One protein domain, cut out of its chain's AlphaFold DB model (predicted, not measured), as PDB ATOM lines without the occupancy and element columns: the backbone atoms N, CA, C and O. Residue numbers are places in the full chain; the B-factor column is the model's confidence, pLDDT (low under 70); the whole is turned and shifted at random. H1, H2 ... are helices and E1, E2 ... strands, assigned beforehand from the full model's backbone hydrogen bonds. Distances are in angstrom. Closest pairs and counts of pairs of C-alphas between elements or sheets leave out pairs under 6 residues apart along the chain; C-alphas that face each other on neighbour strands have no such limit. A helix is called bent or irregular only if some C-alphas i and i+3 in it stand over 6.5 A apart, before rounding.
ATOM      1  N   ASP A  12     197.167 181.622 213.744       85.00
ATOM      2  CA  ASP A  12     198.146 181.543 214.837       85.00
ATOM      3  C   ASP A  12     199.454 182.272 214.489       85.00
ATOM      4  O   ASP A  12     200.028 182.971 215.320       85.00
ATOM      5  N   TRP A  13     199.912 182.174 213.235       85.12
ATOM      6  CA  TRP A  13     201.080 182.925 212.772       85.12
ATOM      7  C   TRP A  13     200.825 184.435 212.775       85.12
ATOM      8  O   TRP A  13     201.679 185.212 213.201       85.12
ATOM      9  N   LEU A  14     199.643 184.857 212.315       86.88
ATOM     10  CA  LEU A  14     199.257 186.269 212.307       86.88
ATOM     11  C   LEU A  14     199.106 186.834 213.726       86.88
ATOM     12  O   LEU A  14     199.376 188.012 213.943       86.88
ATOM     13  N   GLU A  15     198.702 186.009 214.688       89.06
ATOM     14  CA  GLU A  15     198.605 186.395 216.093       89.06
ATOM     15  C   GLU A  15     199.985 186.612 216.729       89.06
ATOM     16  O   GLU A  15     200.195 187.641 217.370       89.06
ATOM     17  N   LEU A  16     200.961 185.735 216.461       90.12
ATOM     18  CA  LEU A  16     202.330 185.855 216.995       90.12
ATOM     19  C   LEU A  16     203.028 187.171 216.612       90.12
ATOM     20  O   LEU A  16     203.819 187.710 217.385       90.12
ATOM     21  N   ARG A  17     202.755 187.700 215.417       91.69
ATOM     22  CA  ARG A  17     203.357 188.960 214.943       91.69
ATOM     23  C   ARG A  17     202.619 190.214 215.402       91.69
ATOM     24  O   ARG A  17     203.185 191.300 215.314       91.69
ATOM     25  N   GLU A  18     201.384 190.102 215.896       93.19
ATOM     26  CA  GLU A  18     200.511 191.261 216.124       93.19
ATOM     27  C   GLU A  18     201.108 192.275 217.116       93.19
ATOM     28  O   GLU A  18     201.016 193.484 216.896       93.19
ATOM     29  N   GLY A  19     201.770 191.802 218.177       93.50
ATOM     30  CA  GLY A  19     202.445 192.677 219.140       93.50
ATOM     31  C   GLY A  19     203.617 193.450 218.527       93.50
ATOM     32  O   GLY A  19     203.743 194.657 218.739       93.50
ATOM     33  N   ALA A  20     204.443 192.775 217.722       93.62
ATOM     34  CA  ALA A  20     205.566 193.394 217.018       93.62
ATOM     35  C   ALA A  20     205.089 194.384 215.944       93.62
ATOM     36  O   ALA A  20     205.612 195.494 215.850       93.62
ATOM     37  N   ASP A  21     204.044 194.019 215.196       95.25
ATOM     38  CA  ASP A  21     203.376 194.889 214.229       95.25
ATOM     39  C   ASP A  21     202.891 196.180 214.892       95.25
ATOM     40  O   ASP A  21     203.195 197.282 214.431       95.25
ATOM     41  N   ALA A  22     202.145 196.052 215.991       95.00
ATOM     42  CA  ALA A  22     201.576 197.184 216.709       95.00
ATOM     43  C   ALA A  22     202.645 198.135 217.265       95.00
ATOM     44  O   ALA A  22     202.434 199.348 217.238       95.00
ATOM     45  N   ALA A  23     203.765 197.592 217.754       94.81
ATOM     46  CA  ALA A  23     204.887 198.370 218.272       94.81
ATOM     47  C   ALA A  23     205.677 199.088 217.167       94.81
ATOM     48  O   ALA A  23     206.219 200.163 217.409       94.81
ATOM     49  N   ALA A  24     205.743 198.507 215.968       95.25
ATOM     50  CA  ALA A  24     206.480 199.082 214.851       95.25
ATOM     51  C   ALA A  24     205.699 200.179 214.110       95.25
ATOM     52  O   ALA A  24     206.306 201.138 213.638       95.25
ATOM     53  N   ARG A  25     204.368 200.065 213.980       96.12
ATOM     54  CA  ARG A  25     203.542 201.050 213.251       96.12
ATOM     55  C   ARG A  25     203.768 202.475 213.767       96.12
ATOM     56  O   ARG A  25     203.589 202.727 214.953       96.12
ATOM     57  N   SER A  26     204.088 203.396 212.855       95.00
ATOM     58  CA  SER A  26     204.406 204.800 213.162       95.00
ATOM     59  C   SER A  26     203.153 205.608 213.535       95.00
ATOM     60  O   SER A  26     202.281 205.806 212.681       95.00
ATOM     61  N   PRO A  27     203.051 206.117 214.777       93.06
ATOM     62  CA  PRO A  27     202.033 207.099 215.144       93.06
ATOM     63  C   PRO A  27     202.217 208.437 214.410       93.06
ATOM     64  O   PRO A  27     201.235 209.104 214.108       93.06
ATOM     65  N   GLU A  28     203.448 208.802 214.053       94.56
ATOM     66  CA  GLU A  28     203.783 210.070 213.393       94.56
ATOM     67  C   GLU A  28     203.154 210.174 211.996       94.56
ATOM     68  O   GLU A  28     202.668 211.236 211.596       94.56
ATOM     69  N   LEU A  29     203.120 209.066 211.245       95.00
ATOM     70  CA  LEU A  29     202.421 209.023 209.958       95.00
ATOM     71  C   LEU A  29     200.906 209.179 210.130       95.00
ATOM     72  O   LEU A  29     200.273 209.843 209.311       95.00
ATOM     73  N   LEU A  30     200.331 208.622 211.198       93.62
ATOM     74  CA  LEU A  30     198.912 208.793 211.509       93.62
ATOM     75  C   LEU A  30     198.586 210.248 211.881       93.62
ATOM     76  O   LEU A  30     197.608 210.803 211.386       93.62
ATOM     77  N   GLU A  31     199.418 210.888 212.702       93.81
ATOM     78  CA  GLU A  31     199.270 212.305 213.065       93.81
ATOM     79  C   GLU A  31     199.332 213.219 211.836       93.81
ATOM     80  O   GLU A  31     198.509 214.122 211.685       93.81
ATOM     81  N   ALA A  32     200.266 212.953 210.918       93.56
ATOM     82  CA  ALA A  32     200.379 213.688 209.663       93.56
ATOM     83  C   ALA A  32     199.163 213.507 208.737       93.56
ATOM     84  O   ALA A  32     198.863 214.404 207.944       93.56
ATOM     85  N   LEU A  33     198.489 212.359 208.823       92.88
ATOM     86  CA  LEU A  33     197.330 212.010 208.005       92.88
ATOM     87  C   LEU A  33     196.024 212.599 208.541       92.88
ATOM     88  O   LEU A  33     195.140 212.924 207.754       92.88
ATOM     89  N   GLY A  34     195.913 212.760 209.862       91.88
ATOM     90  CA  GLY A  34     194.699 213.205 210.553       91.88
ATOM     91  C   GLY A  34     193.983 214.401 209.908       91.88
ATOM     92  O   GLY A  34     192.780 214.302 209.678       91.88
ATOM     93  N   PRO A  35     194.680 215.498 209.542       92.38
ATOM     94  CA  PRO A  35     194.058 216.658 208.897       92.38
ATOM     95  C   PRO A  35     193.431 216.392 207.519       92.38
ATOM     96  O   PRO A  35     192.668 217.227 207.043       92.38
ATOM     97  N   GLN A  36     193.775 215.280 206.861       90.75
ATOM     98  CA  GLN A  36     193.232 214.899 205.552       90.75
ATOM     99  C   GLN A  36     192.011 213.978 205.656       90.75
ATOM    100  O   GLN A  36     191.320 213.770 204.663       90.75
ATOM    101  N   LEU A  37     191.735 213.421 206.839       93.19
ATOM    102  CA  LEU A  37     190.595 212.532 207.034       93.19
ATOM    103  C   LEU A  37     189.294 213.343 207.033       93.19
ATOM    104  O   LEU A  37     189.152 214.323 207.767       93.19
ATOM    105  N   SER A  38     188.333 212.921 206.215       85.31
ATOM    106  CA  SER A  38     187.072 213.630 205.997       85.31
ATOM    107  C   SER A  38     185.857 212.842 206.513       85.31
ATOM    108  O   SER A  38     185.757 211.628 206.332       85.31
ATOM    109  N   GLY A  39     184.909 213.562 207.131       79.19
ATOM    110  CA  GLY A  39     183.581 213.059 207.517       79.19
ATOM    111  C   GLY A  39     183.441 212.519 208.952       79.19
ATOM    112  O   GLY A  39     184.411 212.129 209.598       79.19
ATOM    113  N   PRO A  40     182.198 212.512 209.470       83.69
ATOM    114  CA  PRO A  40     181.674 211.318 210.131       83.69
ATOM    115  C   PRO A  40     180.508 210.674 209.336       83.69
ATOM    116  O   PRO A  40     179.628 211.392 208.859       83.69
ATOM    117  N   PRO A  41     180.427 209.328 209.266       93.56
ATOM    118  CA  PRO A  41     181.435 208.408 209.773       93.56
ATOM    119  C   PRO A  41     182.707 208.460 208.918       93.56
ATOM    120  O   PRO A  41     182.626 208.687 207.715       93.56
ATOM    121  N   LEU A  42     183.863 208.207 209.530       97.62
ATOM    122  CA  LEU A  42     185.050 207.855 208.757       97.62
ATOM    123  C   LEU A  42     184.791 206.508 208.078       97.62
ATOM    124  O   LEU A  42     184.394 205.554 208.753       97.62
ATOM    125  N   VAL A  43     185.008 206.417 206.769       98.12
ATOM    126  CA  VAL A  43     184.880 205.169 206.003       98.12
ATOM    127  C   VAL A  43     186.280 204.650 205.689       98.12
ATOM    128  O   VAL A  43     187.013 205.257 204.913       98.12
ATOM    129  N   ILE A  44     186.673 203.544 206.322       98.38
ATOM    130  CA  ILE A  44     188.021 202.979 206.234       98.38
ATOM    131  C   ILE A  44     187.981 201.651 205.484       98.38
ATOM    132  O   ILE A  44     187.268 200.730 205.884       98.38
ATOM    133  N   HIS A  45     188.788 201.532 204.433       98.38
ATOM    134  CA  HIS A  45     188.998 200.288 203.696       98.38
ATOM    135  C   HIS A  45     190.317 199.650 204.135       98.38
ATOM    136  O   HIS A  45     191.372 200.224 203.892       98.38
ATOM    137  N   ASP A  46     190.267 198.472 204.761       98.31
ATOM    138  CA  ASP A  46     191.458 197.712 205.172       98.31
ATOM    139  C   ASP A  46     191.733 196.592 204.166       98.31
ATOM    140  O   ASP A  46     191.018 195.588 204.127       98.31
ATOM    141  N   LEU A  47     192.724 196.806 203.300       98.00
ATOM    142  CA  LEU A  47     193.096 195.908 202.213       98.00
ATOM    143  C   LEU A  47     194.019 194.801 202.720       98.00
ATOM    144  O   LEU A  47     195.071 195.080 203.294       98.00
ATOM    145  N   GLY A  48     193.648 193.545 202.462       95.94
ATOM    146  CA  GLY A  48     194.395 192.389 202.964       95.94
ATOM    147  C   GLY A  48     194.382 192.349 204.489       95.94
ATOM    148  O   GLY A  48     195.431 192.211 205.115       95.94
ATOM    149  N   CYS A  49     193.204 192.535 205.091       96.31
ATOM    150  CA  CYS A  49     193.075 192.781 206.526       96.31
ATOM    151  C   CYS A  49     193.576 191.615 207.395       96.31
ATOM    152  O   CYS A  49     193.814 191.795 208.596       96.31
ATOM    153  N   GLY A  50     193.697 190.404 206.832       95.12
ATOM    154  CA  GLY A  50     194.042 189.199 207.569       95.12
ATOM    155  C   GLY A  50     193.076 189.001 208.732       95.12
ATOM    156  O   GLY A  50     191.863 189.082 208.568       95.12
ATOM    157  N   THR A  51     193.598 188.818 209.946       95.38
ATOM    158  CA  THR A  51     192.771 188.712 211.159       95.38
ATOM    159  C   THR A  51     192.338 190.064 211.738       95.38
ATOM    160  O   THR A  51     191.812 190.087 212.850       95.38
ATOM    161  N   GLY A  52     192.555 191.193 211.053       96.50
ATOM    162  CA  GLY A  52     192.115 192.536 211.460       96.50
ATOM    163  C   GLY A  52     193.051 193.266 212.431       96.50
ATOM    164  O   GLY A  52     192.588 194.066 213.247       96.50
ATOM    165  N   SER A  53     194.360 192.978 212.405       96.88
ATOM    166  CA  SER A  53     195.318 193.598 213.341       96.88
ATOM    167  C   SER A  53     195.498 195.099 213.100       96.88
ATOM    168  O   SER A  53     195.774 195.845 214.041       96.88
ATOM    169  N   MET A  54     195.338 195.560 211.853       97.38
ATOM    170  CA  MET A  54     195.411 196.982 211.518       97.38
ATOM    171  C   MET A  54     194.215 197.732 212.096       97.38
ATOM    172  O   MET A  54     194.403 198.712 212.813       97.38
ATOM    173  N   GLY A  55     193.000 197.214 211.907       97.19
ATOM    174  CA  GLY A  55     191.799 197.787 212.510       97.19
ATOM    175  C   GLY A  55     191.816 197.817 214.042       97.19
ATOM    176  O   GLY A  55     191.460 198.836 214.632       97.19
ATOM    177  N   ARG A  56     192.317 196.769 214.713       97.25
ATOM    178  CA  ARG A  56     192.492 196.785 216.182       97.25
ATOM    179  C   ARG A  56     193.490 197.838 216.667       97.25
ATOM    180  O   ARG A  56     193.318 198.375 217.759       97.25
ATOM    181  N   TRP A  57     194.517 198.139 215.876       97.00
ATOM    182  CA  TRP A  57     195.497 199.171 216.212       97.00
ATOM    183  C   TRP A  57     194.981 200.579 215.891       97.00
ATOM    184  O   TRP A  57     195.084 201.474 216.727       97.00
ATOM    185  N   LEU A  58     194.402 200.787 214.711       97.31
ATOM    186  CA  LEU A  58     194.056 202.116 214.217       97.31
ATOM    187  C   LEU A  58     192.703 202.618 214.736       97.31
ATOM    188  O   LEU A  58     192.609 203.773 215.138       97.31
ATOM    189  N   ALA A  59     191.665 201.777 214.788       96.62
ATOM    190  CA  ALA A  59     190.312 202.234 215.115       96.62
ATOM    191  C   ALA A  59     190.197 202.962 216.475       96.62
ATOM    192  O   ALA A  59     189.543 204.004 216.527       96.62
ATOM    193  N   PRO A  60     190.869 202.519 217.563       94.31
ATOM    194  CA  PRO A  60     190.856 203.241 218.840       94.31
ATOM    195  C   PRO A  60     191.590 204.592 218.823       94.31
ATOM    196  O   PRO A  60     191.438 205.370 219.764       94.31
ATOM    197  N   ARG A  61     192.413 204.860 217.803       93.69
ATOM    198  CA  ARG A  61     193.205 206.095 217.651       93.69
ATOM    199  C   ARG A  61     192.506 207.140 216.779       93.69
ATOM    200  O   ARG A  61     192.958 208.277 216.725       93.69
ATOM    201  N   LEU A  62     191.419 206.760 216.112       94.12
ATOM    202  CA  LEU A  62     190.571 207.658 215.337       94.12
ATOM    203  C   LEU A  62     189.389 208.124 216.196       94.12
ATOM    204  O   LEU A  62     188.845 207.353 216.988       94.12
ATOM    205  N   SER A  63     188.988 209.384 216.037       91.94
ATOM    206  CA  SER A  63     187.839 209.970 216.738       91.94
ATOM    207  C   SER A  63     186.573 209.919 215.888       91.94
ATOM    208  O   SER A  63     186.630 209.993 214.661       91.94
ATOM    209  N   GLY A  64     185.421 209.867 216.552       94.50
ATOM    210  CA  GLY A  64     184.112 209.890 215.911       94.50
ATOM    211  C   GLY A  64     183.684 208.557 215.279       94.50
ATOM    212  O   GLY A  64     184.448 207.592 215.244       94.50
ATOM    213  N   PRO A  65     182.425 208.479 214.798       97.38
ATOM    214  CA  PRO A  65     181.858 207.252 214.245       97.38
ATOM    215  C   PRO A  65     182.666 206.712 213.061       97.38
ATOM    216  O   PRO A  65     183.133 207.485 212.228       97.38
ATOM    217  N   GLN A  66     182.776 205.387 212.950       98.00
ATOM    218  CA  GLN A  66     183.579 204.729 211.912       98.00
ATOM    219  C   GLN A  66     182.792 203.609 211.224       98.00
ATOM    220  O   GLN A  66     182.001 202.897 211.854       98.00
ATOM    221  N   LEU A  67     183.059 203.419 209.937       98.19
ATOM    222  CA  LEU A  67     182.706 202.245 209.153       98.19
ATOM    223  C   LEU A  67     183.996 201.616 208.624       98.19
ATOM    224  O   LEU A  67     184.708 202.233 207.844       98.19
ATOM    225  N   TRP A  68     184.272 200.384 209.035       98.44
ATOM    226  CA  TRP A  68     185.397 199.589 208.555       98.44
ATOM    227  C   TRP A  68     184.919 198.571 207.531       98.44
ATOM    228  O   TRP A  68     184.076 197.732 207.848       98.44
ATOM    229  N   ILE A  69     185.476 198.625 206.329       98.31
ATOM    230  CA  ILE A  69     185.256 197.653 205.263       98.31
ATOM    231  C   ILE A  69     186.531 196.820 205.149       98.31
ATOM    232  O   ILE A  69     187.573 197.307 204.714       98.31
ATOM    233  N   LEU A  70     186.450 195.571 205.601       98.31
ATOM    234  CA  LEU A  70     187.574 194.643 205.678       98.31
ATOM    235  C   LEU A  70     187.651 193.809 204.399       98.31
ATOM    236  O   LEU A  70     186.698 193.090 204.085       98.31
ATOM    237  N   HIS A  71     188.766 193.896 203.674       97.62
ATOM    238  CA  HIS A  71     188.978 193.180 202.418       97.62
ATOM    239  C   HIS A  71     189.989 192.058 202.598       97.62
ATOM    240  O   HIS A  71     191.121 192.294 203.012       97.62
ATOM    241  N   ASP A  72     189.604 190.846 202.215       95.62
ATOM    242  CA  ASP A  72     190.509 189.701 202.134       95.62
ATOM    243  C   ASP A  72     189.963 188.670 201.131       95.62
ATOM    244  O   ASP A  72     188.766 188.635 200.820       95.62
ATOM    245  N   ARG A  73     190.839 187.815 200.604       93.38
ATOM    246  CA  ARG A  73     190.444 186.698 199.734       93.38
ATOM    247  C   ARG A  73     189.961 185.499 200.561       93.38
ATOM    248  O   ARG A  73     189.128 184.723 200.065       93.38
ATOM    249  N   ASP A  74     190.461 185.354 201.791       93.12
ATOM    250  CA  ASP A  74     190.152 184.247 202.696       93.12
ATOM    251  C   ASP A  74     188.914 184.556 203.569       93.12
ATOM    252  O   ASP A  74     188.954 185.453 204.418       93.12
ATOM    253  N   PRO A  75     187.793 183.826 203.392       93.44
ATOM    254  CA  PRO A  75     186.596 184.042 204.197       93.44
ATOM    255  C   PRO A  75     186.802 183.725 205.687       93.44
ATOM    256  O   PRO A  75     186.171 184.366 206.521       93.44
ATOM    257  N   GLU A  76     187.690 182.790 206.044       93.62
ATOM    258  CA  GLU A  76     187.951 182.458 207.449       93.62
ATOM    259  C   GLU A  76     188.669 183.612 208.163       93.62
ATOM    260  O   GLU A  76     188.366 183.930 209.317       93.62
ATOM    261  N   LEU A  77     189.597 184.279 207.471       95.12
ATOM    262  CA  LEU A  77     190.264 185.470 207.996       95.12
ATOM    263  C   LEU A  77     189.276 186.628 208.160       95.12
ATOM    264  O   LEU A  77     189.278 187.264 209.214       95.12
ATOM    265  N   LEU A  78     188.377 186.838 207.191       96.75
ATOM    266  CA  LEU A  78     187.317 187.849 207.288       96.75
ATOM    267  C   LEU A  78     186.398 187.623 208.490       96.75
ATOM    268  O   LEU A  78     186.130 188.573 209.227       96.75
ATOM    269  N   ASP A  79     185.949 186.389 208.723       96.31
ATOM    270  CA  ASP A  79     185.099 186.059 209.872       96.31
ATOM    271  C   ASP A  79     185.822 186.362 211.193       96.31
ATOM    272  O   ASP A  79     185.277 187.020 212.088       96.31
ATOM    273  N   ARG A  80     187.093 185.954 211.305       96.06
ATOM    274  CA  ARG A  80     187.930 186.229 212.484       96.06
ATOM    275  C   ARG A  80     188.154 187.727 212.689       96.06
ATOM    276  O   ARG A  80     188.039 188.208 213.818       96.06
ATOM    277  N   ALA A  81     188.456 188.461 211.622       97.06
ATOM    278  CA  ALA A  81     188.659 189.902 211.672       97.06
ATOM    279  C   ALA A  81     187.383 190.618 212.118       97.06
ATOM    280  O   ALA A  81     187.414 191.396 213.072       97.06
ATOM    281  N   ALA A  82     186.243 190.283 211.511       97.19
ATOM    282  CA  ALA A  82     184.959 190.883 211.832       97.19
ATOM    283  C   ALA A  82     184.554 190.669 213.293       97.19
ATOM    284  O   ALA A  82     183.979 191.576 213.896       97.19
ATOM    285  N   VAL A  83     184.857 189.505 213.879       96.88
ATOM    286  CA  VAL A  83     184.597 189.213 215.299       96.88
ATOM    287  C   VAL A  83     185.524 190.003 216.226       96.88
ATOM    288  O   VAL A  83     185.057 190.528 217.236       96.88
ATOM    289  N   ARG A  84     186.816 190.110 215.888       96.00
ATOM    290  CA  ARG A  84     187.850 190.722 216.745       96.00
ATOM    291  C   ARG A  84     187.933 192.249 216.645       96.00
ATOM    292  O   ARG A  84     188.654 192.860 217.433       96.00
ATOM    293  N   MET A  85     187.251 192.869 215.685       97.44
ATOM    294  CA  MET A  85     187.240 194.325 215.541       97.44
ATOM    295  C   MET A  85     186.582 195.026 216.743       97.44
ATOM    296  O   MET A  85     185.528 194.577 217.213       97.44
ATOM    297  N   PRO A  86     187.136 196.162 217.212       95.81
ATOM    298  CA  PRO A  86     186.483 196.995 218.214       95.81
ATOM    299  C   PRO A  86     185.107 197.472 217.729       95.81
ATOM    300  O   PRO A  86     184.911 197.742 216.545       95.81
ATOM    301  N   ARG A  87     184.143 197.597 218.649       95.75
ATOM    302  CA  ARG A  87     182.785 198.109 218.352       95.75
ATOM    303  C   ARG A  87     182.581 199.568 218.757       95.75
ATOM    304  O   ARG A  87     181.581 200.175 218.374       95.75
ATOM    305  N   ALA A  88     183.525 200.123 219.509       95.12
ATOM    306  CA  ALA A  88     183.544 201.514 219.921       95.12
ATOM    307  C   ALA A  88     184.976 202.056 219.871       95.12
ATOM    308  O   ALA A  88     185.921 201.324 220.180       95.12
ATOM    309  N   ALA A  89     185.122 203.314 219.463       92.50
ATOM    310  CA  ALA A  89     186.385 204.033 219.544       92.50
ATOM    311  C   ALA A  89     186.662 204.466 220.995       92.50
ATOM    312  O   ALA A  89     185.811 204.318 221.875       92.50
ATOM    313  N   THR A  90     187.848 205.023 221.253       91.00
ATOM    314  CA  THR A  90     188.246 205.470 222.602       91.00
ATOM    315  C   THR A  90     187.317 206.549 223.173       91.00
ATOM    316  O   THR A  90     187.105 206.598 224.382       91.00
ATOM    317  N   ASP A  91     186.715 207.382 222.320       92.38
ATOM    318  CA  ASP A  91     185.729 208.400 222.711       92.38
ATOM    319  C   ASP A  91     184.295 207.847 222.885       92.38
ATOM    320  O   ASP A  91     183.361 208.605 223.150       92.38
ATOM    321  N   GLY A  92     184.101 206.531 222.737       94.56
ATOM    322  CA  GLY A  92     182.806 205.854 222.840       94.56
ATOM    323  C   GLY A  92     181.955 205.891 221.567       94.56
ATOM    324  O   GLY A  92     180.863 205.320 221.547       94.56
ATOM    325  N   SER A  93     182.424 206.531 220.494       96.06
ATOM    326  CA  SER A  93     181.709 206.567 219.220       96.06
ATOM    327  C   SER A  93     181.632 205.186 218.555       96.06
ATOM    328  O   SER A  93     182.486 204.317 218.739       96.06
ATOM    329  N   ARG A  94     180.556 204.955 217.793       97.12
ATOM    330  CA  ARG A  94     180.233 203.637 217.227       97.12
ATOM    331  C   ARG A  94     181.163 203.271 216.072       97.12
ATOM    332  O   ARG A  94     181.297 204.040 215.122       97.12
ATOM    333  N   ILE A  95     181.670 202.039 216.097       97.94
ATOM    334  CA  ILE A  95     182.405 201.420 214.991       97.94
ATOM    335  C   ILE A  95     181.530 200.326 214.375       97.94
ATOM    336  O   ILE A  95     181.102 199.385 215.048       97.94
ATOM    337  N   THR A  96     181.249 200.460 213.083       98.06
ATOM    338  CA  THR A  96     180.525 199.466 212.279       98.06
ATOM    339  C   THR A  96     181.512 198.721 211.394       98.06
ATOM    340  O   THR A  96     182.487 199.307 210.938       98.06
ATOM    341  N   ILE A  97     181.272 197.431 211.168       98.38
ATOM    342  CA  ILE A  97     182.160 196.567 210.393       98.38
ATOM    343  C   ILE A  97     181.348 195.954 209.254       98.38
ATOM    344  O   ILE A  97     180.257 195.434 209.488       98.38
ATOM    345  N   ALA A  98     181.911 195.979 208.055       97.75
ATOM    346  CA  ALA A  98     181.490 195.211 206.899       97.75
ATOM    347  C   ALA A  98     182.682 194.396 206.377       97.75
ATOM    348  O   ALA A  98     183.836 194.793 206.538       97.75
ATOM    349  N   THR A  99     182.407 193.256 205.751       97.75
ATOM    350  CA  THR A  99     183.423 192.434 205.087       97.75
ATOM    351  C   THR A  99     183.178 192.433 203.586       97.75
ATOM    352  O   THR A  99     182.038 192.388 203.122       97.75
ATOM    353  N   ALA A 100     184.259 192.485 202.821       95.81
ATOM    354  CA  ALA A 100     184.250 192.457 201.372       95.81
ATOM    355  C   ALA A 100     185.236 191.386 200.910       95.81
ATOM    356  O   ALA A 100     186.451 191.575 200.906       95.81
ATOM    357  N   ARG A 101     184.711 190.220 200.530       94.56
ATOM    358  CA  ARG A 101     185.550 189.170 199.955       94.56
ATOM    359  C   ARG A 101     185.881 189.528 198.516       94.56
ATOM    360  O   ARG A 101     184.976 189.623 197.688       94.56
ATOM    361  N   GLY A 102     187.162 189.674 198.202       85.56
ATOM    362  CA  GLY A 102     187.541 190.190 196.897       85.56
ATOM    363  C   GLY A 102     188.998 189.987 196.541       85.56
ATOM    364  O   GLY A 102     189.857 189.749 197.382       85.56
ATOM    365  N   ASP A 103     189.244 190.070 195.243       86.25
ATOM    366  CA  ASP A 103     190.574 190.134 194.673       86.25
ATOM    367  C   ASP A 103     190.982 191.606 194.547       86.25
ATOM    368  O   ASP A 103     190.295 192.368 193.868       86.25
ATOM    369  N   LEU A 104     192.090 191.996 195.183       86.50
ATOM    370  CA  LEU A 104     192.585 193.374 195.156       86.50
ATOM    371  C   LEU A 104     192.993 193.850 193.754       86.50
ATOM    372  O   LEU A 104     192.925 195.046 193.495       86.50
ATOM    373  N   SER A 105     193.301 192.947 192.816       85.62
ATOM    374  CA  SER A 105     193.532 193.304 191.403       85.62
ATOM    375  C   SER A 105     192.289 193.881 190.710       85.62
ATOM    376  O   SER A 105     192.376 194.405 189.603       85.62
ATOM    377  N   ARG A 106     191.114 193.778 191.345       87.81
ATOM    378  CA  ARG A 106     189.845 194.349 190.875       87.81
ATOM    379  C   ARG A 106     189.437 195.604 191.642       87.81
ATOM    380  O   ARG A 106     188.310 196.059 191.466       87.81
ATOM    381  N   LEU A 107     190.300 196.121 192.517       93.00
ATOM    382  CA  LEU A 107     190.035 197.356 193.237       93.00
ATOM    383  C   LEU A 107     189.945 198.516 192.238       93.00
ATOM    384  O   LEU A 107     190.819 198.700 191.398       93.00
ATOM    385  N   THR A 108     188.871 199.291 192.332       93.94
ATOM    386  CA  THR A 108     188.606 200.461 191.486       93.94
ATOM    387  C   THR A 108     188.255 201.658 192.357       93.94
ATOM    388  O   THR A 108     187.841 201.482 193.505       93.94
ATOM    389  N   ALA A 109     188.314 202.869 191.800       93.62
ATOM    390  CA  ALA A 109     187.853 204.079 192.483       93.62
ATOM    391  C   ALA A 109     186.405 203.959 192.981       93.62
ATOM    392  O   ALA A 109     186.102 204.332 194.106       93.62
ATOM    393  N   SER A 110     185.521 203.320 192.204       94.56
ATOM    394  CA  SER A 110     184.131 203.073 192.616       94.56
ATOM    395  C   SER A 110     184.004 202.151 193.832       94.56
ATOM    396  O   SER A 110     182.994 202.182 194.524       94.56
ATOM    397  N   THR A 111     185.001 201.295 194.083       94.50
ATOM    398  CA  THR A 111     185.051 200.486 195.310       94.50
ATOM    399  C   THR A 111     185.372 201.352 196.527       94.50
ATOM    400  O   THR A 111     184.995 200.988 197.636       94.50
ATOM    401  N   LEU A 112     186.059 202.476 196.319       96.31
ATOM    402  CA  LEU A 112     186.508 203.423 197.338       96.31
ATOM    403  C   LEU A 112     185.633 204.688 197.388       96.31
ATOM    404  O   LEU A 112     186.032 205.681 197.988       96.31
ATOM    405  N   ASP A 113     184.454 204.670 196.761       92.56
ATOM    406  CA  ASP A 113     183.552 205.820 196.748       92.56
ATOM    407  C   ASP A 113     183.142 206.207 198.178       92.56
ATOM    408  O   ASP A 113     182.672 205.376 198.963       92.56
ATOM    409  N   GLY A 114     183.367 207.472 198.535       93.38
ATOM    410  CA  GLY A 114     183.152 207.987 199.887       93.38
ATOM    411  C   GLY A 114     184.134 207.476 200.950       93.38
ATOM    412  O   GLY A 114     183.873 207.677 202.137       93.38
ATOM    413  N   ALA A 115     185.237 206.821 200.569       96.94
ATOM    414  CA  ALA A 115     186.269 206.396 201.508       96.94
ATOM    415  C   ALA A 115     186.996 207.606 202.117       96.94
ATOM    416  O   ALA A 115     187.482 208.486 201.413       96.94
ATOM    417  N   SER A 116     187.125 207.612 203.441       97.69
ATOM    418  CA  SER A 116     187.940 208.581 204.181       97.69
ATOM    419  C   SER A 116     189.405 208.151 204.271       97.69
ATOM    420  O   SER A 116     190.274 208.989 204.502       97.69
ATOM    421  N   LEU A 117     189.670 206.841 204.191       98.19
ATOM    422  CA  LEU A 117     191.005 206.261 204.312       98.19
ATOM    423  C   LEU A 117     191.079 204.870 203.673       98.19
ATOM    424  O   LEU A 117     190.264 203.994 203.973       98.19
ATOM    425  N   VAL A 118     192.130 204.626 202.897       98.31
ATOM    426  CA  VAL A 118     192.594 203.273 202.569       98.31
ATOM    427  C   VAL A 118     193.752 202.898 203.486       98.31
ATOM    428  O   VAL A 118     194.682 203.670 203.689       98.31
ATOM    429  N   THR A 119     193.729 201.695 204.040       98.31
ATOM    430  CA  THR A 119     194.836 201.150 204.818       98.31
ATOM    431  C   THR A 119     195.220 199.767 204.319       98.31
ATOM    432  O   THR A 119     194.383 199.016 203.829       98.31
ATOM    433  N   ALA A 120     196.499 199.434 204.443       97.25
ATOM    434  CA  ALA A 120     197.010 198.088 204.229       97.25
ATOM    435  C   ALA A 120     198.208 197.853 205.148       97.25
ATOM    436  O   ALA A 120     199.000 198.767 205.389       97.25
ATOM    437  N   SER A 121     198.369 196.634 205.657       96.12
ATOM    438  CA  SER A 121     199.462 196.283 206.566       96.12
ATOM    439  C   SER A 121     200.084 194.958 206.145       96.12
ATOM    440  O   SER A 121     199.376 193.961 206.097       96.12
ATOM    441  N   ALA A 122     201.398 194.933 205.894       94.50
ATOM    442  CA  ALA A 122     202.117 193.731 205.445       94.50
ATOM    443  C   ALA A 122     201.484 193.048 204.225       94.50
ATOM    444  O   ALA A 122     201.310 191.832 204.182       94.50
ATOM    445  N   LEU A 123     201.117 193.886 203.254       94.94
ATOM    446  CA  LEU A 123     200.483 193.483 202.005       94.94
ATOM    447  C   LEU A 123     201.372 193.762 200.790       94.94
ATOM    448  O   LEU A 123     201.431 192.946 199.881       94.94
ATOM    449  N   LEU A 124     202.031 194.924 200.739       95.69
ATOM    450  CA  LEU A 124     202.636 195.407 199.495       95.69
ATOM    451  C   LEU A 124     203.705 194.460 198.945       95.69
ATOM    452  O   LEU A 124     203.755 194.260 197.740       95.69
ATOM    453  N   ASP A 125     204.515 193.839 199.806       94.75
ATOM    454  CA  ASP A 125     205.594 192.930 199.403       94.75
ATOM    455  C   ASP A 125     205.111 191.622 198.758       94.75
ATOM    456  O   ASP A 125     205.900 190.936 198.105       94.75
ATOM    457  N   VAL A 126     203.815 191.307 198.870       93.94
ATOM    458  CA  VAL A 126     203.185 190.141 198.236       93.94
ATOM    459  C   VAL A 126     202.310 190.496 197.030       93.94
ATOM    460  O   VAL A 126     201.517 189.664 196.591       93.94
ATOM    461  N   LEU A 127     202.464 191.705 196.482       95.06
ATOM    462  CA  LEU A 127     201.789 192.173 195.268       95.06
ATOM    463  C   LEU A 127     202.766 192.321 194.096       95.06
ATOM    464  O   LEU A 127     203.975 192.476 194.292       95.06
ATOM    465  N   THR A 128     202.249 192.302 192.868       96.44
ATOM    466  CA  THR A 128     203.023 192.705 191.680       96.44
ATOM    467  C   THR A 128     203.096 194.236 191.557       96.44
ATOM    468  O   THR A 128     202.277 194.944 192.154       96.44
ATOM    469  N   PRO A 129     204.036 194.791 190.766       97.38
ATOM    470  CA  PRO A 129     204.075 196.227 190.489       97.38
ATOM    471  C   PRO A 129     202.749 196.783 189.948       97.38
ATOM    472  O   PRO A 129     202.356 197.889 190.313       97.38
ATOM    473  N   GLU A 130     202.046 196.020 189.108       96.88
ATOM    474  CA  GLU A 130     200.764 196.412 188.513       96.88
ATOM    475  C   GLU A 130     199.639 196.449 189.549       96.88
ATOM    476  O   GLU A 130     198.797 197.342 189.510       96.88
ATOM    477  N   GLU A 131     199.623 195.507 190.497       97.19
ATOM    478  CA  GLU A 131     198.657 195.514 191.599       97.19
ATOM    479  C   GLU A 131     198.893 196.712 192.534       97.19
ATOM    480  O   GLU A 131     197.936 197.370 192.941       97.19
ATOM    481  N   VAL A 132     200.156 197.046 192.831       97.69
ATOM    482  CA  VAL A 132     200.503 198.247 193.613       97.69
ATOM    483  C   VAL A 132     200.084 199.525 192.879       97.69
ATOM    484  O   VAL A 132     199.505 200.420 193.495       97.69
ATOM    485  N   ASP A 133     200.334 199.609 191.569       97.94
ATOM    486  CA  ASP A 133     199.912 200.750 190.751       97.94
ATOM    487  C   ASP A 133     198.386 200.881 190.686       97.94
ATOM    488  O   ASP A 133     197.866 201.983 190.834       97.94
ATOM    489  N   GLY A 134     197.661 199.764 190.569       97.50
ATOM    490  CA  GLY A 134     196.199 199.743 190.593       97.50
ATOM    491  C   GLY A 134     195.614 200.260 191.910       97.50
ATOM    492  O   GLY A 134     194.659 201.037 191.893       97.50
ATOM    493  N   ILE A 135     196.218 199.907 193.051       97.75
ATOM    494  CA  ILE A 135     195.827 200.465 194.357       97.75
ATOM    495  C   ILE A 135     196.079 201.976 194.394       97.75
ATOM    496  O   ILE A 135     195.198 202.727 194.810       97.75
ATOM    497  N   ALA A 136     197.254 202.429 193.948       98.38
ATOM    498  CA  ALA A 136     197.600 203.849 193.922       98.38
ATOM    499  C   ALA A 136     196.650 204.657 193.018       98.38
ATOM    500  O   ALA A 136     196.155 205.704 193.436       98.38
ATOM    501  N   ALA A 137     196.341 204.138 191.828       98.19
ATOM    502  CA  ALA A 137     195.402 204.738 190.886       98.19
ATOM    503  C   ALA A 137     193.988 204.835 191.476       98.19
ATOM    504  O   ALA A 137     193.378 205.901 191.438       98.19
ATOM    505  N   ALA A 138     193.488 203.750 192.081       98.00
ATOM    506  CA  ALA A 138     192.167 203.729 192.704       98.00
ATOM    507  C   ALA A 138     192.055 204.738 193.858       98.00
ATOM    508  O   ALA A 138     191.038 205.417 193.972       98.00
ATOM    509  N   CYS A 139     193.094 204.857 194.695       97.75
ATOM    510  CA  CYS A 139     193.124 205.847 195.775       97.75
ATOM    511  C   CYS A 139     193.123 207.279 195.224       97.75
ATOM    512  O   CYS A 139     192.374 208.118 195.715       97.75
ATOM    513  N   ALA A 140     193.933 207.552 194.196       97.56
ATOM    514  CA  ALA A 140     194.041 208.879 193.599       97.56
ATOM    515  C   ALA A 140     192.744 209.322 192.906       97.56
ATOM    516  O   ALA A 140     192.296 210.444 193.117       97.56
ATOM    517  N   GLU A 141     192.113 208.443 192.124       97.44
ATOM    518  CA  GLU A 141     190.845 208.741 191.443       97.44
ATOM    519  C   GLU A 141     189.680 208.916 192.433       97.44
ATOM    520  O   GLU A 141     188.792 209.729 192.192       97.44
ATOM    521  N   ALA A 142     189.704 208.210 193.569       96.50
ATOM    522  CA  ALA A 142     188.743 208.398 194.657       96.50
ATOM    523  C   ALA A 142     189.083 209.579 195.590       96.50
ATOM    524  O   ALA A 142     188.379 209.786 196.576       96.50
ATOM    525  N   GLU A 143     190.171 210.316 195.324       95.50
ATOM    526  CA  GLU A 143     190.697 211.389 196.184       95.50
ATOM    527  C   GLU A 143     190.889 210.953 197.653       95.50
ATOM    528  O   GLU A 143     190.741 211.736 198.592       95.50
ATOM    529  N   CYS A 144     191.228 209.678 197.856       96.56
ATOM    530  CA  CYS A 144     191.289 209.051 199.166       96.56
ATOM    531  C   CYS A 144     192.746 208.889 199.633       96.56
ATOM    532  O   CYS A 144     193.562 208.282 198.928       96.56
ATOM    533  N   PRO A 145     193.106 209.396 200.826       97.31
ATOM    534  CA  PRO A 145     194.437 209.192 201.373       97.31
ATOM    535  C   PRO A 145     194.669 207.720 201.750       97.31
ATOM    536  O   PRO A 145     193.735 206.988 202.089       97.31
ATOM    537  N   ALA A 146     195.937 207.294 201.747       97.81
ATOM    538  CA  ALA A 146     196.331 205.933 202.101       97.81
ATOM    539  C   ALA A 146     197.343 205.891 203.259       97.81
ATOM    540  O   ALA A 146     198.313 206.649 203.277       97.81
ATOM    541  N   LEU A 147     197.149 204.954 204.194       97.88
ATOM    542  CA  LEU A 147     198.120 204.579 205.225       97.88
ATOM    543  C   LEU A 147     198.599 203.145 204.983       97.88
ATOM    544  O   LEU A 147     197.901 202.179 205.283       97.88
ATOM    545  N   LEU A 148     199.809 203.006 204.450       97.44
ATOM    546  CA  LEU A 148     200.399 201.711 204.119       97.44
ATOM    547  C   LEU A 148     201.501 201.392 205.126       97.44
ATOM    548  O   LEU A 148     202.467 202.142 205.260       97.44
ATOM    549  N   ALA A 149     201.346 200.294 205.858       95.31
ATOM    550  CA  ALA A 149     202.205 199.948 206.978       95.31
ATOM    551  C   ALA A 149     202.919 198.605 206.775       95.31
ATOM    552  O   ALA A 149     202.411 197.686 206.131       95.31
ATOM    553  N   LEU A 150     204.087 198.470 207.407       91.50
ATOM    554  CA  LEU A 150     204.766 197.189 207.634       91.50
ATOM    555  C   LEU A 150     205.060 196.375 206.364       91.50
ATOM    556  O   LEU A 150     204.715 195.203 206.294       91.50
ATOM    557  N   SER A 151     205.706 196.981 205.369       88.56
ATOM    558  CA  SER A 151     206.263 196.227 204.235       88.56
ATOM    559  C   SER A 151     207.656 195.705 204.568       88.56
ATOM    560  O   SER A 151     208.449 196.403 205.203       88.56
ATOM    561  N   VAL A 152     207.967 194.488 204.127       87.12
ATOM    562  CA  VAL A 152     209.328 193.956 204.244       87.12
ATOM    563  C   VAL A 152     210.260 194.785 203.357       87.12
ATOM    564  O   VAL A 152     209.966 194.997 202.189       87.12
ATOM    565  N   VAL A 153     211.382 195.252 203.912       88.62
ATOM    566  CA  VAL A 153     212.403 196.056 203.196       88.62
ATOM    567  C   VAL A 153     213.712 195.290 202.971       88.62
ATOM    568  O   VAL A 153     214.749 195.869 202.662       88.62
ATOM    569  N   GLY A 154     213.682 193.973 203.190       89.44
ATOM    570  CA  GLY A 154     214.796 193.062 202.935       89.44
ATOM    571  C   GLY A 154     215.998 193.192 203.867       89.44
ATOM    572  O   GLY A 154     217.087 192.741 203.516       89.44
ATOM    573  N   ARG A 155     215.810 193.795 205.046       89.75
ATOM    574  CA  ARG A 155     216.836 193.932 206.085       89.75
ATOM    575  C   ARG A 155     216.374 193.270 207.378       89.75
ATOM    576  O   ARG A 155     215.336 193.638 207.922       89.75
ATOM    577  N   VAL A 156     217.186 192.343 207.875       90.31
ATOM    578  CA  VAL A 156     217.067 191.729 209.200       90.31
ATOM    579  C   VAL A 156     218.450 191.773 209.836       90.31
ATOM    580  O   VAL A 156     219.436 191.434 209.189       90.31
ATOM    581  N   GLU A 157     218.529 192.220 211.086       91.06
ATOM    582  CA  GLU A 157     219.781 192.268 211.843       91.06
ATOM    583  C   GLU A 157     219.636 191.402 213.085       91.06
ATOM    584  O   GLU A 157     218.758 191.633 213.917       91.06
ATOM    585  N   LEU A 158     220.482 190.378 213.185       91.06
ATOM    586  CA  LEU A 158     220.484 189.427 214.288       91.06
ATOM    587  C   LEU A 158     221.687 189.691 215.193       91.06
ATOM    588  O   LEU A 158     222.738 190.165 214.764       91.06
ATOM    589  N   THR A 159     221.521 189.445 216.491       90.88
ATOM    590  CA  THR A 159     222.600 189.577 217.473       90.88
ATOM    591  C   THR A 159     222.565 188.390 218.443       90.88
ATOM    592  O   THR A 159     221.535 188.188 219.092       90.88
ATOM    593  N   PRO A 160     223.671 187.630 218.586       92.38
ATOM    594  CA  PRO A 160     224.936 187.787 217.858       92.38
ATOM    595  C   PRO A 160     224.772 187.491 216.359       92.38
ATOM    596  O   PRO A 160     223.921 186.691 215.986       92.38
ATOM    597  N   ALA A 161     225.565 188.165 215.525       93.62
ATOM    598  CA  ALA A 161     225.562 187.930 214.083       93.62
ATOM    599  C   ALA A 161     226.158 186.552 213.754       93.62
ATOM    600  O   ALA A 161     227.116 186.121 214.405       93.62
ATOM    601  N   ASP A 162     225.626 185.905 212.722       95.38
ATOM    602  CA  ASP A 162     226.119 184.641 212.175       95.38
ATOM    603  C   ASP A 162     226.691 184.856 210.758       95.38
ATOM    604  O   ASP A 162     226.135 185.636 209.978       95.38
ATOM    605  N   PRO A 163     227.790 184.177 210.371       95.12
ATOM    606  CA  PRO A 163     228.317 184.249 209.006       95.12
ATOM    607  C   PRO A 163     227.293 183.942 207.898       95.12
ATOM    608  O   PRO A 163     227.470 184.403 206.772       95.12
ATOM    609  N   MET A 164     226.239 183.179 208.204       95.38
ATOM    610  CA  MET A 164     225.185 182.783 207.269       95.38
ATOM    611  C   MET A 164     224.070 183.836 207.109       95.38
ATOM    612  O   MET A 164     223.255 183.731 206.191       95.38
ATOM    613  N   ASP A 165     224.024 184.873 207.955       94.94
ATOM    614  CA  ASP A 165     222.935 185.864 207.962       94.94
ATOM    615  C   ASP A 165     222.768 186.564 206.606       94.94
ATOM    616  O   ASP A 165     221.647 186.781 206.136       94.94
ATOM    617  N   ALA A 166     223.886 186.889 205.950       93.06
ATOM    618  CA  ALA A 166     223.879 187.544 204.645       93.06
ATOM    619  C   ALA A 166     223.305 186.633 203.547       93.06
ATOM    620  O   ALA A 166     222.442 187.068 202.785       93.06
ATOM    621  N   GLU A 167     223.731 185.366 203.504       95.25
ATOM    622  CA  GLU A 167     223.264 184.385 202.514       95.25
ATOM    623  C   GLU A 167     221.767 184.088 202.692       95.25
ATOM    624  O   GLU A 167     221.010 184.081 201.720       95.25
ATOM    625  N   ILE A 168     221.307 183.927 203.938       95.00
ATOM    626  CA  ILE A 168     219.884 183.725 204.243       95.00
ATOM    627  C   ILE A 168     219.062 184.950 203.838       95.00
ATOM    628  O   ILE A 168     218.002 184.797 203.229       95.00
ATOM    629  N   THR A 169     219.540 186.157 204.149       94.94
ATOM    630  CA  THR A 169     218.850 187.404 203.793       94.94
ATOM    631  C   THR A 169     218.719 187.544 202.278       94.94
ATOM    632  O   THR A 169     217.636 187.849 201.777       94.94
ATOM    633  N   GLU A 170     219.787 187.270 201.528       94.88
ATOM    634  CA  GLU A 170     219.755 187.308 200.066       94.88
ATOM    635  C   GLU A 170     218.790 186.261 199.494       94.88
ATOM    636  O   GLU A 170     217.937 186.596 198.667       94.88
ATOM    637  N   ALA A 171     218.851 185.018 199.979       96.06
ATOM    638  CA  ALA A 171     217.957 183.947 199.545       96.06
ATOM    639  C   ALA A 171     216.481 184.258 199.852       96.06
ATOM    640  O   ALA A 171     215.603 184.008 199.019       96.06
ATOM    641  N   PHE A 172     216.199 184.838 201.021       95.19
ATOM    642  CA  PHE A 172     214.860 185.274 201.407       95.19
ATOM    643  C   PHE A 172     214.354 186.403 200.499       95.19
ATOM    644  O   PHE A 172     213.273 186.294 199.917       95.19
ATOM    645  N   ASN A 173     215.170 187.432 200.270       96.12
ATOM    646  CA  ASN A 173     214.838 188.546 199.382       96.12
ATOM    647  C   ASN A 173     214.643 188.095 197.924       96.12
ATOM    648  O   ASN A 173     213.782 188.617 197.213       96.12
ATOM    649  N   ALA A 174     215.423 187.118 197.454       96.19
ATOM    650  CA  ALA A 174     215.243 186.509 196.139       96.19
ATOM    651  C   ALA A 174     213.938 185.700 196.066       96.19
ATOM    652  O   ALA A 174     213.230 185.756 195.058       96.19
ATOM    653  N   HIS A 175     213.574 184.988 197.140       95.25
ATOM    654  CA  HIS A 175     212.284 184.309 197.219       95.25
ATOM    655  C   HIS A 175     211.126 185.302 197.125       95.25
ATOM    656  O   HIS A 175     210.197 185.049 196.354       95.25
ATOM    657  N   GLN A 176     211.159 186.399 197.880       95.19
ATOM    658  CA  GLN A 176     210.061 187.366 197.903       95.19
ATOM    659  C   GLN A 176     209.767 187.981 196.531       95.19
ATOM    660  O   GLN A 176     208.640 188.386 196.296       95.19
ATOM    661  N   ARG A 177     210.733 187.986 195.603       96.00
ATOM    662  CA  ARG A 177     210.544 188.457 194.219       96.00
ATOM    663  C   ARG A 177     210.025 187.387 193.249       96.00
ATOM    664  O   ARG A 177     209.772 187.668 192.074       96.00
ATOM    665  N   ARG A 178     209.891 186.127 193.682       95.50
ATOM    666  CA  ARG A 178     209.387 185.048 192.814       95.50
ATOM    667  C   ARG A 178     207.970 185.362 192.349       95.50
ATOM    668  O   ARG A 178     207.156 185.867 193.107       95.50
ATOM    669  N   GLY A 179     207.671 185.020 191.098       92.94
ATOM    670  CA  GLY A 179     206.358 185.293 190.512       92.94
ATOM    671  C   GLY A 179     206.128 186.759 190.137       92.94
ATOM    672  O   GLY A 179     204.995 187.108 189.838       92.94
ATOM    673  N   GLY A 180     207.178 187.594 190.124       95.12
ATOM    674  CA  GLY A 180     207.074 189.012 189.759       95.12
ATOM    675  C   GLY A 180     206.563 189.908 190.886       95.12
ATOM    676  O   GLY A 180     206.168 191.039 190.626       95.12
ATOM    677  N   LEU A 181     206.553 189.407 192.122       96.31
ATOM    678  CA  LEU A 181     206.191 190.183 193.303       96.31
ATOM    679  C   LEU A 181     207.266 191.230 193.616       96.31
ATOM    680  O   LEU A 181     208.452 191.018 193.351       96.31
ATOM    681  N   VAL A 182     206.861 192.353 194.207       96.62
ATOM    682  CA  VAL A 182     207.779 193.460 194.527       96.62
ATOM    683  C   VAL A 182     208.712 193.131 195.697       96.62
ATOM    684  O   VAL A 182     209.825 193.651 195.757       96.62
ATOM    685  N   GLY A 183     208.295 192.254 196.619       96.12
ATOM    686  CA  GLY A 183     209.120 191.796 197.736       96.12
ATOM    687  C   GLY A 183     209.753 192.951 198.530       96.12
ATOM    688  O   GLY A 183     209.046 193.890 198.898       96.12
ATOM    689  N   PRO A 184     211.078 192.934 198.781       96.50
ATOM    690  CA  PRO A 184     211.754 193.966 199.574       96.50
ATOM    691  C   PRO A 184     211.765 195.360 198.920       96.50
ATOM    692  O   PRO A 184     212.083 196.345 199.586       96.50
ATOM    693  N   ASP A 185     211.403 195.461 197.637       96.56
ATOM    694  CA  ASP A 185     211.363 196.721 196.892       96.56
ATOM    695  C   ASP A 185     210.000 197.438 197.045       96.56
ATOM    696  O   ASP A 185     209.801 198.533 196.511       96.56
ATOM    697  N   ALA A 186     209.064 196.861 197.816       96.12
ATOM    698  CA  ALA A 186     207.683 197.326 197.981       96.12
ATOM    699  C   ALA A 186     207.548 198.817 198.310       96.12
ATOM    700  O   ALA A 186     206.722 199.513 197.721       96.12
ATOM    701  N   MET A 187     208.369 199.322 199.235       95.31
ATOM    702  CA  MET A 187     208.326 200.727 199.645       95.31
ATOM    703  C   MET A 187     208.682 201.664 198.485       95.31
ATOM    704  O   MET A 187     208.024 202.691 198.310       95.31
ATOM    705  N   ALA A 188     209.706 201.322 197.698       96.19
ATOM    706  CA  ALA A 188     210.125 202.124 196.553       96.19
ATOM    707  C   ALA A 188     209.048 202.100 195.462       96.19
ATOM    708  O   ALA A 188     208.591 203.158 195.033       96.19
ATOM    709  N   VAL A 189     208.560 200.904 195.108       98.00
ATOM    710  CA  VAL A 189     207.521 200.728 194.081       98.00
ATOM    711  C   VAL A 189     206.236 201.470 194.447       98.00
ATOM    712  O   VAL A 189     205.684 202.185 193.612       98.00
ATOM    713  N   ALA A 190     205.773 201.358 195.695       97.94
ATOM    714  CA  ALA A 190     204.582 202.071 196.147       97.94
ATOM    715  C   ALA A 190     204.796 203.587 196.169       97.94
ATOM    716  O   ALA A 190     203.941 204.327 195.691       97.94
ATOM    717  N   SER A 191     205.943 204.065 196.657       98.00
ATOM    718  CA  SER A 191     206.235 205.505 196.676       98.00
ATOM    719  C   SER A 191     206.224 206.099 195.267       98.00
ATOM    720  O   SER A 191     205.625 207.149 195.042       98.00
ATOM    721  N   GLU A 192     206.835 205.409 194.303       98.44
ATOM    722  CA  GLU A 192     206.822 205.827 192.903       98.44
ATOM    723  C   GLU A 192     205.418 205.773 192.301       98.44
ATOM    724  O   GLU A 192     205.015 206.721 191.631       98.44
ATOM    725  N   ALA A 193     204.651 204.710 192.555       98.50
ATOM    726  CA  ALA A 193     203.284 204.578 192.055       98.50
ATOM    727  C   ALA A 193     202.370 205.698 192.568       98.50
ATOM    728  O   ALA A 193     201.750 206.401 191.774       98.50
ATOM    729  N   PHE A 194     202.342 205.934 193.880       98.56
ATOM    730  CA  PHE A 194     201.542 207.008 194.469       98.56
ATOM    731  C   PHE A 194     201.985 208.392 193.972       98.56
ATOM    732  O   PHE A 194     201.135 209.218 193.639       98.56
ATOM    733  N   ALA A 195     203.292 208.639 193.839       98.50
ATOM    734  CA  ALA A 195     203.795 209.896 193.287       98.50
ATOM    735  C   ALA A 195     203.402 210.101 191.812       98.50
ATOM    736  O   ALA A 195     203.038 211.213 191.429       98.50
ATOM    737  N   ARG A 196     203.423 209.043 190.982       98.38
ATOM    738  CA  ARG A 196     202.952 209.101 189.581       98.38
ATOM    739  C   ARG A 196     201.486 209.513 189.481       98.38
ATOM    740  O   ARG A 196     201.135 210.248 188.564       98.38
ATOM    741  N   HIS A 197     200.663 209.077 190.432       98.31
ATOM    742  CA  HIS A 197     199.244 209.431 190.521       98.31
ATOM    743  C   HIS A 197     198.986 210.736 191.296       98.31
ATOM    744  O   HIS A 197     197.854 211.037 191.659       98.31
ATOM    745  N   GLY A 198     200.026 211.547 191.532       97.75
ATOM    746  CA  GLY A 198     199.904 212.902 192.079       97.75
ATOM    747  C   GLY A 198     199.849 212.993 193.606       97.75
ATOM    748  O   GLY A 198     199.672 214.089 194.141       97.75
TER     749      GLY A 198
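What this domain is: This is residues 12 to 198 of the 216 residues of an uncharacterized protein of Streptomyces violaceusniger (UniProt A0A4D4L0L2). A twisted parallel sheet of five strands makes the core, with H2, H3 and H4 packed over one face and H5, H6 and H8 gathered on the other side, where H5 and H6 only graze it. H1 packs on H3, and an arm made of residues 150 to 164 and H7 reaches away from this body, its residues 158 to 164 standing free. The printed part has 187 residues with eight named helices and five named strands, in the order H1 H2 E1 H3 E2 H4 E3 H5 E4 H6 E5 H7 H8, and the class is mixed, helices and strands. Across the sheet the order is E3 E2 E1 E4 E5. The whole is compact by its radius of gyration of the C-alphas, 16.9 A, yet elongated in outline, with spans of 53 by 34 by 33 A.

Where its parts are: In the sheet, E3 is residues 95 to 101, 19.6 A long, with C-alpha 95 at (182.405, 201.420, 214.991). E2 is residues 66 to 72, 19.2 A; E1 is 42 to 47, 15.8 A; E4 is 117 to 121, 13.3 A; E5 is 146 to 149, 9.7 A. The helices are H3, residues 53 to 61, 13.4 A; H4, 75 to 84, 14.3 A; H2, 27 to 36, 15.2 A; H1, 12 to 24, 19.4 A, with C-alpha 12 at (198.146, 181.543, 214.837); H5, 109 to 112, 5.1 A; H6, 129 to 141, 18.2 A; H7, 165 to 176, 16.4 A; and H8, 183 to 196, 20.1 A, ending with C-alpha 196 at (202.952, 209.101, 189.581). Four are irregular: C-alphas 16 and 19 of H1 are 7.2 A apart, 32 and 35 of H2 7.0 A, 184 and 187 of H8 7.6 A, and H3 only just, with 57 and 60 at 6.7 A.

How they stand to each other: E1 and E4 are parallel at 31 degrees, with N 47 and O 119 within hydrogen-bond range at 2.8 A. On its other side E1 pairs with E2 at 13 degrees, through N 69 and O 44, 2.8 A. E3 and E2 stand at 22 degrees, N 98 and O 68 at 2.8 A; E4 and E5 at 15 degrees, N 149 and O 120 at 2.8 A. E1, H3, E2, then E2, H4, E3, and E4, H6, E5 are strand-helix-strand units, parallel neighbours with a helix between, each with a right-handed crossover; E3, H5, E4 is a split one, with E2 and E1 between its strands, also right-handed. H3 and H4 lie on the same face; H4 runs along the strands, at 4 degrees to E3 on the local plane, with a height over the sheet of 8.9 A. The closest C-alphas of H2 and E5 are those of Leu 30 and Leu 147, 7.6 A. H1, with residues 18 to 22 alone, only just touches H3, with 3 pairs of C-alphas within 8 A, closest Glu 18 and Ser 53 at 6.3 A. H6 touches H5, closest C-alphas Ala 109 and Ala 138, 4.3 A. H8, with residues 189 to 194 alone, touches H6 at a shallow tilt of 34 degrees, only just short of steep, the same way; the closest C-alphas are Ala 136 and Phe 194, 5.1 A. H7 touches H8 at a steep tilt of 53 degrees, closest C-alphas Gln 176 and Gly 183, 4.5 A. Every O i to N i+4 pair is within hydrogen-bond range in H4, H6 and H7, against 6 of 9 in H1, 4 of 6 in H2, 3 of 5 in H3 and 8 of 10 in H8; H5 is too short for such a pair.

The domain as a whole: The two C-alphas farthest apart are those of Pro 40 and Pro 163, 53.9 A. The printed part has no cut. The link E5 to H7, 15 residues, is long. The mean pLDDT of the printed part is 94.8, and no printed residue is under 70.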